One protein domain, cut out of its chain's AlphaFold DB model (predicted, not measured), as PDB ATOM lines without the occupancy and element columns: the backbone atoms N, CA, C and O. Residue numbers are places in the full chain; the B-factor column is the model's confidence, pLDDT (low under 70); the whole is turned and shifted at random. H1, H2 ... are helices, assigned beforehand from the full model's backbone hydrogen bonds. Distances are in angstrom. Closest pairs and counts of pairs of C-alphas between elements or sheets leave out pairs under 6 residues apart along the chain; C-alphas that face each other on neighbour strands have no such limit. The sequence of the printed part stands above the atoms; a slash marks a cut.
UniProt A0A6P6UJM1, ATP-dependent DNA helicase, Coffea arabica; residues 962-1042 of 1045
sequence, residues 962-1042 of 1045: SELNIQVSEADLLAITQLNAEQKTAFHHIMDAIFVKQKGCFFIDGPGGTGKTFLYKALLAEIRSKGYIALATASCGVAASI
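This is residues 962 to 1042 of the 1045 residues of the protein "ATP-dependent DNA helicase" of Coffea arabica (UniProt A0A6P6UJM1). The longest helix, H2, and H3 make a loose V, meeting near their first residues, and H1 crosses H3. A long link, residues 996 to 1011, loops round from H2 to H3, and a tail leads to tiny H4, away from the other helices. The 81 printed residues, with four named helices in the order H1, H2, H3, H4 and no named strand, are all helix in class and compact: radius of gyration of the C-alphas 12.6 A, spans 33 by 32 by 25 A.

H2, residues 981 to 995, is 21.0 A long and begins at C-alpha 981 (198.472, 187.735, 198.382). H3, residues 1012 to 1025, is 19.9 A long. H1 is residues 970 to 977, and H4, residues 1037 to 1040, ends at C-alpha 1040 (173.383, 193.940, 199.531).

H2 touches H3, whose residues 1015 to 1019 alone take part; the closest C-alphas, of Gln 983 and Leu 1015, are 6.3 A apart. They run the same way at a steep tilt of 36 degrees, only just steep. H1 touches H3, closest at the C-alphas of Ile 976 and Ala 1018, 5.2 A, opposite ways at 67 degrees, steep but only just short of about perpendicular. H4 is apart from H1, H2 and H3. Every O i to N i+4 pair is within hydrogen-bond range in H2 and H3, 2 of 4 in H1; H4 is too short for one.

The C-alphas of Asn 965 and Pro 1007, the two farthest apart, are 33.1 A apart. The printed part has no cut. The links H2 to H3 and H3 to H4 are long. pLDDT is under 70 at residues 962 to 963, 999 to 1000, 1005 to 1010 and 1033 to 1042.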
ATOM      1  N   SER A 962     170.321 197.724 183.549       64.69
ATOM      2  CA  SER A 962     170.707 198.368 184.804       64.69
ATOM      3  C   SER A 962     172.101 197.933 185.223       64.69
ATOM      4  O   SER A 962     172.903 198.789 185.568       64.69
ATOM      5  N   GLU A 963     172.405 196.634 185.159       69.06
ATOM      6  CA  GLU A 963     173.738 196.108 185.477       69.06
ATOM      7  C   GLU A 963     174.804 196.552 184.471       69.06
ATOM      8  O   GLU A 963     175.912 196.899 184.873       69.06
ATOM      9  N   LEU A 964     174.467 196.602 183.178       70.25
ATOM     10  CA  LEU A 964     175.379 197.082 182.133       70.25
ATOM     11  C   LEU A 964     175.675 198.589 182.241       70.25
ATOM     12  O   LEU A 964     176.743 199.029 181.825       70.25
ATOM     13  N   ASN A 965     174.763 199.371 182.825       72.31
ATOM     14  CA  ASN A 965     174.913 200.819 183.004       72.31
ATOM     15  C   ASN A 965     175.595 201.219 184.327       72.31
ATOM     16  O   ASN A 965     175.740 202.414 184.602       72.31
ATOM     17  N   ILE A 966     176.018 200.261 185.164       76.44
ATOM     18  CA  ILE A 966     176.744 200.569 186.403       76.44
ATOM     19  C   ILE A 966     178.125 201.121 186.052       76.44
ATOM     20  O   ILE A 966     179.014 200.400 185.601       76.44
ATOM     21  N   GLN A 967     178.326 202.407 186.333       75.38
ATOM     22  CA  GLN A 967     179.630 203.049 186.207       75.38
ATOM     23  C   GLN A 967     180.586 202.490 187.266       75.38
ATOM     24  O   GLN A 967     180.379 202.653 188.472       75.38
ATOM     25  N   VAL A 968     181.638 201.812 186.813       79.19
ATOM     26  CA  VAL A 968     182.689 201.291 187.689       79.19
ATOM     27  C   VAL A 968     183.579 202.453 188.129       79.19
ATOM     28  O   VAL A 968     184.152 203.146 187.294       79.19
ATOM     29  N   SER A 969     183.703 202.678 189.439       80.50
ATOM     30  CA  SER A 969     184.561 203.749 189.953       80.50
ATOM     31  C   SER A 969     186.046 203.409 189.775       80.50
ATOM     32  O   SER A 969     186.461 202.265 189.985       80.50
ATOM     33  N   GLU A 970     186.880 204.406 189.465       77.88
ATOM     34  CA  GLU A 970     188.341 204.223 189.400       77.88
ATOM     35  C   GLU A 970     188.915 203.696 190.725       77.88
ATOM     36  O   GLU A 970     189.847 202.895 190.734       77.88
ATOM     37  N   ALA A 971     188.319 204.079 191.860       77.81
ATOM     38  CA  ALA A 971     188.711 203.592 193.178       77.81
ATOM     39  C   ALA A 971     188.479 202.077 193.351       77.81
ATOM     40  O   ALA A 971     189.286 201.409 194.003       77.81
ATOM     41  N   ASP A 972     187.408 201.527 192.770       79.50
ATOM     42  CA  ASP A 972     187.119 200.089 192.818       79.50
ATOM     43  C   ASP A 972     188.008 199.294 191.839       79.50
ATOM     44  O   ASP A 972     188.398 198.171 192.156       79.50
ATOM     45  N   LEU A 973     188.423 199.883 190.709       81.44
ATOM     46  CA  LEU A 973     189.443 199.297 189.821       81.44
ATOM     47  C   LEU A 973     190.831 199.290 190.476       81.44
ATOM     48  O   LEU A 973     191.546 198.288 190.446       81.44
ATOM     49  N   LEU A 974     191.190 200.371 191.173       82.56
ATOM     50  CA  LEU A 974     192.414 200.445 191.975       82.56
ATOM     51  C   LEU A 974     192.416 199.453 193.149       82.56
ATOM     52  O   LEU A 974     193.483 199.126 193.670       82.56
ATOM     53  N   ALA A 975     191.258 198.933 193.571       80.94
ATOM     54  CA  ALA A 975     191.194 197.912 194.615       80.94
ATOM     55  C   ALA A 975     191.860 196.593 194.186       80.94
ATOM     56  O   ALA A 975     192.390 195.878 195.038       80.94
ATOM     57  N   ILE A 976     191.901 196.299 192.879       85.56
ATOM     58  CA  ILE A 976     192.522 195.093 192.306       85.56
ATOM     59  C   ILE A 976     194.032 195.083 192.580       85.56
ATOM     60  O   ILE A 976     194.604 194.070 192.998       85.56
ATOM     61  N   THR A 977     194.693 196.232 192.422       83.88
ATOM     62  CA  THR A 977     196.144 196.349 192.642       83.88
ATOM     63  C   THR A 977     196.508 196.232 194.126       83.88
ATOM     64  O   THR A 977     197.570 195.696 194.463       83.88
ATOM     65  N   GLN A 978     195.582 196.633 195.003       86.81
ATOM     66  CA  GLN A 978     195.706 196.645 196.463       86.81
ATOM     67  C   GLN A 978     195.312 195.323 197.148       86.81
ATOM     68  O   GLN A 978     195.394 195.223 198.376       86.81
ATOM     69  N   LEU A 979     194.893 194.300 196.395       89.31
ATOM     70  CA  LEU A 979     194.597 192.980 196.955       89.31
ATOM     71  C   LEU A 979     195.847 192.368 197.610       89.31
ATOM     72  O   LEU A 979     196.951 192.397 197.056       89.31
ATOM     73  N   ASN A 980     195.671 191.771 198.791       87.19
ATOM     74  CA  ASN A 980     196.745 191.015 199.437       87.19
ATOM     75  C   ASN A 980     196.996 189.673 198.718       87.19
ATOM     76  O   ASN A 980     196.225 189.276 197.849       87.19
ATOM     77  N   ALA A 981     198.069 188.962 199.078       87.94
ATOM     78  CA  ALA A 981     198.472 187.735 198.382       87.94
ATOM     79  C   ALA A 981     197.364 186.663 198.327       87.94
ATOM     80  O   ALA A 981     197.090 186.136 197.255       87.94
ATOM     81  N   GLU A 982     196.683 186.390 199.445       83.56
ATOM     82  CA  GLU A 982     195.607 185.384 199.513       83.56
ATOM     83  C   GLU A 982     194.365 185.819 198.719       83.56
ATOM     84  O   GLU A 982     193.741 185.018 198.025       83.56
ATOM     85  N   GLN A 983     194.031 187.111 198.772       89.31
ATOM     86  CA  GLN A 983     192.946 187.689 197.984       89.31
ATOM     87  C   GLN A 983     193.248 187.654 196.485       89.31
ATOM     88  O   GLN A 983     192.344 187.356 195.714       89.31
ATOM     89  N   LYS A 984     194.497 187.916 196.071       90.69
ATOM     90  CA  LYS A 984     194.930 187.807 194.669       90.69
ATOM     91  C   LYS A 984     194.824 186.375 194.161       90.69
ATOM     92  O   LYS A 984     194.339 186.172 193.056       90.69
ATOM     93  N   THR A 985     195.204 185.385 194.971       89.44
ATOM     94  CA  THR A 985     195.030 183.971 194.611       89.44
ATOM     95  C   THR A 985     193.560 183.632 194.363       89.44
ATOM     96  O   THR A 985     193.238 183.047 193.333       89.44
ATOM     97  N   ALA A 986     192.660 184.038 195.264       89.00
ATOM     98  CA  ALA A 986     191.225 183.824 195.079       89.00
ATOM     99  C   ALA A 986     190.667 184.603 193.876       89.00
ATOM    100  O   ALA A 986     189.866 184.066 193.119       89.00
ATOM    101  N   PHE A 987     191.111 185.848 193.686       92.38
ATOM    102  CA  PHE A 987     190.713 186.702 192.572       92.38
ATOM    103  C   PHE A 987     191.060 186.069 191.223       92.38
ATOM    104  O   PHE A 987     190.166 185.905 190.401       92.38
ATOM    105  N   HIS A 988     192.318 185.659 191.017       91.69
ATOM    106  CA  HIS A 988     192.742 185.027 189.765       91.69
ATOM    107  C   HIS A 988     191.985 183.725 189.511       91.69
ATOM    108  O   HIS A 988     191.430 183.557 188.438       91.69
ATOM    109  N   HIS A 989     191.850 182.860 190.519       88.75
ATOM    110  CA  HIS A 989     191.163 181.580 190.341       88.75
ATOM    111  C   HIS A 989     189.688 181.741 189.927       88.75
ATOM    112  O   HIS A 989     189.181 180.978 189.108       88.75
ATOM    113  N   ILE A 990     189.001 182.753 190.468       90.38
ATOM    114  CA  ILE A 990     187.620 183.078 190.091       90.38
ATOM    115  C   ILE A 990     187.573 183.706 188.691       90.38
ATOM    116  O   ILE A 990     186.714 183.343 187.892       90.38
ATOM    117  N   MET A 991     188.491 184.623 188.380       90.25
ATOM    118  CA  MET A 991     188.561 185.276 187.069       90.25
ATOM    119  C   MET A 991     188.865 184.287 185.945       90.25
ATOM    120  O   MET A 991     188.187 184.311 184.921       90.25
ATOM    121  N   ASP A 992     189.816 183.382 186.156       88.88
ATOM    122  CA  ASP A 992     190.176 182.339 185.197       88.88
ATOM    123  C   ASP A 992     188.962 181.454 184.889       88.88
ATOM    124  O   ASP A 992     188.641 181.223 183.726       88.88
ATOM    125  N   ALA A 993     188.211 181.033 185.912       84.75
ATOM    126  CA  ALA A 993     186.998 180.244 185.711       84.75
ATOM    127  C   ALA A 993     185.928 180.991 184.891       84.75
ATOM    128  O   ALA A 993     185.306 180.401 184.006       84.75
ATOM    129  N   ILE A 994     185.749 182.292 185.145       83.12
ATOM    130  CA  ILE A 994     184.797 183.142 184.415       83.12
ATOM    131  C   ILE A 994     185.210 183.283 182.942       83.12
ATOM    132  O   ILE A 994     184.388 183.050 182.053       83.12
ATOM    133  N   PHE A 995     186.472 183.623 182.660       83.88
ATOM    134  CA  PHE A 995     186.932 183.877 181.288       83.88
ATOM    135  C   PHE A 995     187.138 182.604 180.462       83.88
ATOM    136  O   PHE A 995     186.975 182.642 179.244       83.88
ATOM    137  N   VAL A 996     187.385 181.458 181.101       85.12
ATOM    138  CA  VAL A 996     187.410 180.139 180.441       85.12
ATOM    139  C   VAL A 996     185.985 179.569 180.263       85.12
ATOM    140  O   VAL A 996     185.804 178.452 179.787       85.12
ATOM    141  N   LYS A 997     184.939 180.346 180.599       73.38
ATOM    142  CA  LYS A 997     183.515 179.961 180.526       73.38
ATOM    143  C   LYS A 997     183.198 178.662 181.281       73.38
ATOM    144  O   LYS A 997     182.268 177.937 180.919       73.38
ATOM    145  N   GLN A 998     183.940 178.368 182.346       76.44
ATOM    146  CA  GLN A 998     183.648 177.235 183.214       76.44
ATOM    147  C   GLN A 998     182.620 177.638 184.270       76.44
ATOM    148  O   GLN A 998     182.780 178.623 184.991       76.44
ATOM    149  N   LYS A 999     181.546 176.850 184.387       69.88
ATOM    150  CA  LYS A 999     180.586 177.004 185.485       69.88
ATOM    151  C   LYS A 999     181.286 176.630 186.796       69.88
ATOM    152  O   LYS A 999     181.859 175.549 186.894       69.88
ATOM    153  N   GLY A1000     181.211 177.490 187.808       69.81
ATOM    154  CA  GLY A1000     181.855 177.249 189.098       69.81
ATOM    155  C   GLY A1000     181.146 177.958 190.249       69.81
ATOM    156  O   GLY A1000     180.593 179.041 190.078       69.81
ATOM    157  N   CYS A1001     181.164 177.338 191.430       76.62
ATOM    158  CA  CYS A1001     180.673 177.929 192.672       76.62
ATOM    159  C   CYS A1001     181.845 178.085 193.644       76.62
ATOM    160  O   CYS A1001     182.433 177.097 194.081       76.62
ATOM    161  N   PHE A1002     182.168 179.327 194.005       77.88
ATOM    162  CA  PHE A1002     183.330 179.649 194.832       77.88
ATOM    163  C   PHE A1002     182.892 180.153 196.205       77.88
ATOM    164  O   PHE A1002     182.115 181.100 196.316       77.88
ATOM    165  N   PHE A1003     183.413 179.535 197.267       75.62
ATOM    166  CA  PHE A1003     183.159 179.968 198.639       75.62
ATOM    167  C   PHE A1003     184.379 180.700 199.202       75.62
ATOM    168  O   PHE A1003     185.432 180.099 199.408       75.62
ATOM    169  N   ILE A1004     184.236 182.000 199.473       74.31
ATOM    170  CA  ILE A1004     185.310 182.812 200.059       74.31
ATOM    171  C   ILE A1004     185.193 182.787 201.584       74.31
ATOM    172  O   ILE A1004     184.452 183.573 202.185       74.31
ATOM    173  N   ASP A1005     185.950 181.889 202.214       68.81
ATOM    174  CA  ASP A1005     186.041 181.813 203.671       68.81
ATOM    175  C   ASP A1005     187.113 182.760 204.229       68.81
ATOM    176  O   ASP A1005     188.189 182.953 203.667       68.81
ATOM    177  N   GLY A1006     186.816 183.373 205.369       63.81
ATOM    178  CA  GLY A1006     187.769 184.196 206.093       63.81
ATOM    179  C   GLY A1006     187.153 184.811 207.351       63.81
ATOM    180  O   GLY A1006     185.970 185.172 207.347       63.81
ATOM    181  N   PRO A1007     187.920 185.025 208.432       55.81
ATOM    182  CA  PRO A1007     187.441 185.709 209.634       55.81
ATOM    183  C   PRO A1007     186.824 187.098 209.366       55.81
ATOM    184  O   PRO A1007     187.075 187.758 208.356       55.81
ATOM    185  N   GLY A1008     185.981 187.591 210.274       57.75
ATOM    186  CA  GLY A1008     185.432 188.948 210.168       57.75
ATOM    187  C   GLY A1008     186.544 190.008 210.147       57.75
ATOM    188  O   GLY A1008     187.390 190.023 211.035       57.75
ATOM    189  N   GLY A1009     186.536 190.904 209.153       62.97
ATOM    190  CA  GLY A1009     187.533 191.978 209.021       62.97
ATOM    191  C   GLY A1009     188.735 191.677 208.115       62.97
ATOM    192  O   GLY A1009     189.600 192.536 207.986       62.97
ATOM    193  N   THR A1010     188.780 190.523 207.444       69.00
ATOM    194  CA  THR A1010     189.849 190.155 206.488       69.00
ATOM    195  C   THR A1010     189.680 190.737 205.078       69.00
ATOM    196  O   THR A1010     190.352 190.316 204.145       69.00
ATOM    197  N   GLY A1011     188.768 191.694 204.888       76.75
ATOM    198  CA  GLY A1011     188.586 192.349 203.588       76.75
ATOM    199  C   GLY A1011     187.850 191.515 202.531       76.75
ATOM    200  O   GLY A1011     188.018 191.778 201.352       76.75
ATOM    201  N   LYS A1012     186.996 190.550 202.903       82.50
ATOM    202  CA  LYS A1012     186.157 189.808 201.926       82.50
ATOM    203  C   LYS A1012     185.332 190.732 201.025       82.50
ATOM    204  O   LYS A1012     185.312 190.566 199.819       82.50
ATOM    205  N   THR A1013     184.720 191.759 201.613       81.56
ATOM    206  CA  THR A1013     183.992 192.796 200.866       81.56
ATOM    207  C   THR A1013     184.897 193.558 199.900       81.56
ATOM    208  O   THR A1013     184.443 193.948 198.836       81.56
ATOM    209  N   PHE A1014     186.170 193.749 200.249       84.06
ATOM    210  CA  PHE A1014     187.150 194.401 199.381       84.06
ATOM    211  C   PHE A1014     187.470 193.529 198.156       84.06
ATOM    212  O   PHE A1014     187.453 194.025 197.037       84.06
ATOM    213  N   LEU A1015     187.633 192.216 198.356       86.75
ATOM    214  CA  LEU A1015     187.780 191.250 197.264       86.75
ATOM    215  C   LEU A1015     186.523 191.174 196.376       86.75
ATOM    216  O   LEU A1015     186.647 191.188 195.158       86.75
ATOM    217  N   TYR A1016     185.318 191.157 196.958       88.19
ATOM    218  CA  TYR A1016     184.071 191.174 196.182       88.19
ATOM    219  C   TYR A1016     183.931 192.433 195.324       88.19
ATOM    220  O   TYR A1016     183.515 192.336 194.177       88.19
ATOM    221  N   LYS A1017     184.314 193.601 195.852       86.56
ATOM    222  CA  LYS A1017     184.320 194.852 195.083       86.56
ATOM    223  C   LYS A1017     185.282 194.795 193.901       86.56
ATOM    224  O   LYS A1017     184.875 195.145 192.803       86.56
ATOM    225  N   ALA A1018     186.502 194.300 194.114       88.94
ATOM    226  CA  ALA A1018     187.478 194.127 193.041       88.94
ATOM    227  C   ALA A1018     186.966 193.166 191.952       88.94
ATOM    228  O   ALA A1018     187.083 193.466 190.770       88.94
ATOM    229  N   LEU A1019     186.359 192.035 192.342       90.00
ATOM    230  CA  LEU A1019     185.768 191.073 191.401       90.00
ATOM    231  C   LEU A1019     184.643 191.711 190.571       90.00
ATOM    232  O   LEU A1019     184.639 191.591 189.352       90.00
ATOM    233  N   LEU A1020     183.713 192.415 191.223       89.12
ATOM    234  CA  LEU A1020     182.605 193.098 190.548       89.12
ATOM    235  C   LEU A1020     183.103 194.197 189.602       89.12
ATOM    236  O   LEU A1020     182.594 194.316 188.492       89.12
ATOM    237  N   ALA A1021     184.095 194.981 190.030       88.38
ATOM    238  CA  ALA A1021     184.671 196.060 189.236       88.38
ATOM    239  C   ALA A1021     185.339 195.540 187.956       88.38
ATOM    240  O   ALA A1021     185.080 196.071 186.883       88.38
ATOM    241  N   GLU A1022     186.140 194.478 188.060       89.31
ATOM    242  CA  GLU A1022     186.846 193.873 186.924       89.31
ATOM    243  C   GLU A1022     185.901 193.169 185.934       89.31
ATOM    244  O   GLU A1022     186.110 193.229 184.725       89.31
ATOM    245  N   ILE A1023     184.844 192.500 186.414       87.38
ATOM    246  CA  ILE A1023     183.863 191.856 185.520       87.38
ATOM    247  C   ILE A1023     183.070 192.925 184.758       87.38
ATOM    248  O   ILE A1023     182.923 192.840 183.537       87.38
ATOM    249  N   ARG A1024     182.596 193.957 185.468       87.81
ATOM    250  CA  ARG A1024     181.793 195.035 184.872       87.81
ATOM    251  C   ARG A1024     182.612 195.937 183.950       87.81
ATOM    252  O   ARG A1024     182.101 196.333 182.910       87.81
ATOM    253  N   SER A1025     183.885 196.211 184.257       84.94
ATOM    254  CA  SER A1025     184.760 197.010 183.378       84.94
ATOM    255  C   SER A1025     185.007 196.348 182.022       84.94
ATOM    256  O   SER A1025     185.276 197.029 181.039       84.94
ATOM    257  N   LYS A1026     184.864 195.021 181.955       84.44
ATOM    258  CA  LYS A1026     184.964 194.224 180.729       84.44
ATOM    259  C   LYS A1026     183.623 194.032 180.008       84.44
ATOM    260  O   LYS A1026     183.561 193.248 179.065       84.44
ATOM    261  N   GLY A1027     182.563 194.722 180.437       77.81
ATOM    262  CA  GLY A1027     181.245 194.699 179.791       77.81
ATOM    263  C   GLY A1027     180.394 193.463 180.099       77.81
ATOM    264  O   GLY A1027     179.397 193.226 179.420       77.81
ATOM    265  N   TYR A1028     180.767 192.665 181.104       82.56
ATOM    266  CA  TYR A1028     179.985 191.507 181.541       82.56
ATOM    267  C   TYR A1028     179.008 191.879 182.663       82.56
ATOM    268  O   TYR A1028     179.261 192.767 183.476       82.56
ATOM    269  N   ILE A1029     177.900 191.141 182.745       80.25
ATOM    270  CA  ILE A1029     176.889 191.299 183.798       80.25
ATOM    271  C   ILE A1029     177.381 190.611 185.075       80.25
ATOM    272  O   ILE A1029     177.713 189.424 185.053       80.25
ATOM    273  N   ALA A1030     177.381 191.332 186.199       81.88
ATOM    274  CA  ALA A1030     177.809 190.803 187.492       81.88
ATOM    275  C   ALA A1030     176.807 191.159 188.597       81.88
ATOM    276  O   ALA A1030     176.811 192.272 189.109       81.88
ATOM    277  N   LEU A1031     175.979 190.196 189.008       78.62
ATOM    278  CA  LEU A1031     174.940 190.419 190.017       78.62
ATOM    279  C   LEU A1031     175.487 190.264 191.443       78.62
ATOM    280  O   LEU A1031     175.909 189.178 191.852       78.62
ATOM    281  N   ALA A1032     175.410 191.331 192.237       73.69
ATOM    282  CA  ALA A1032     175.737 191.292 193.658       73.69
ATOM    283  C   ALA A1032     174.492 190.937 194.492       73.69
ATOM    284  O   ALA A1032     173.554 191.721 194.600       73.69
ATOM    285  N   THR A1033     174.470 189.763 195.132       64.38
ATOM    286  CA  THR A1033     173.327 189.327 195.959       64.38
ATOM    287  C   THR A1033     173.732 189.027 197.404       64.38
ATOM    288  O   THR A1033     174.861 188.623 197.693       64.38
ATOM    289  N   ALA A1034     172.813 189.239 198.354       61.88
ATOM    290  CA  ALA A1034     173.039 188.929 199.766       61.88
ATOM    291  C   ALA A1034     171.745 188.535 200.496       61.88
ATOM    292  O   ALA A1034     170.662 189.034 200.206       61.88
ATOM    293  N   SER A1035     171.865 187.702 201.535       44.75
ATOM    294  CA  SER A1035     170.732 187.211 202.343       44.75
ATOM    295  C   SER A1035     170.086 188.261 203.263       44.75
ATOM    296  O   SER A1035     169.069 187.989 203.902       44.75
ATOM    297  N   CYS A1036     170.652 189.470 203.359       44.97
ATOM    298  CA  CYS A1036     170.022 190.597 204.039       44.97
ATOM    299  C   CYS A1036     170.206 191.888 203.233       44.97
ATOM    300  O   CYS A1036     171.301 192.149 202.738       44.97
ATOM    301  N   GLY A1037     169.163 192.724 203.170       36.56
ATOM    302  CA  GLY A1037     169.188 193.963 202.378       36.56
ATOM    303  C   GLY A1037     170.337 194.908 202.745       36.56
ATOM    304  O   GLY A1037     170.930 195.512 201.871       36.56
ATOM    305  N   VAL A1038     170.747 194.950 204.020       46.00
ATOM    306  CA  VAL A1038     171.886 195.777 204.472       46.00
ATOM    307  C   VAL A1038     173.227 195.286 203.920       46.00
ATOM    308  O   VAL A1038     174.123 196.094 203.722       46.00
ATOM    309  N   ALA A1039     173.396 193.978 203.708       51.75
ATOM    310  CA  ALA A1039     174.623 193.435 203.127       51.75
ATOM    311  C   ALA A1039     174.666 193.644 201.609       51.75
ATOM    312  O   ALA A1039     175.749 193.892 201.087       51.75
ATOM    313  N   ALA A1040     173.505 193.602 200.945       54.06
ATOM    314  CA  ALA A1040     173.383 193.940 199.531       54.06
ATOM    315  C   ALA A1040     173.801 195.402 199.293       54.06
ATOM    316  O   ALA A1040     174.684 195.649 198.488       54.06
ATOM    317  N   SER A1041     173.328 196.345 200.120       54.47
ATOM    318  CA  SER A1041     173.651 197.782 199.998       54.47
ATOM    319  C   SER A1041     175.129 198.170 200.207       54.47
ATOM    320  O   SER A1041     175.461 199.348 200.119       54.47
ATOM    321  N   ILE A1042     176.008 197.234 200.585       60.31
ATOM    322  CA  ILE A1042     177.444 197.495 200.821       60.31
ATOM    323  C   ILE A1042     178.290 197.118 199.589       60.31
ATOM    324  O   ILE A1042     179.443 197.552 199.470       60.31
TER     325      ILE A1042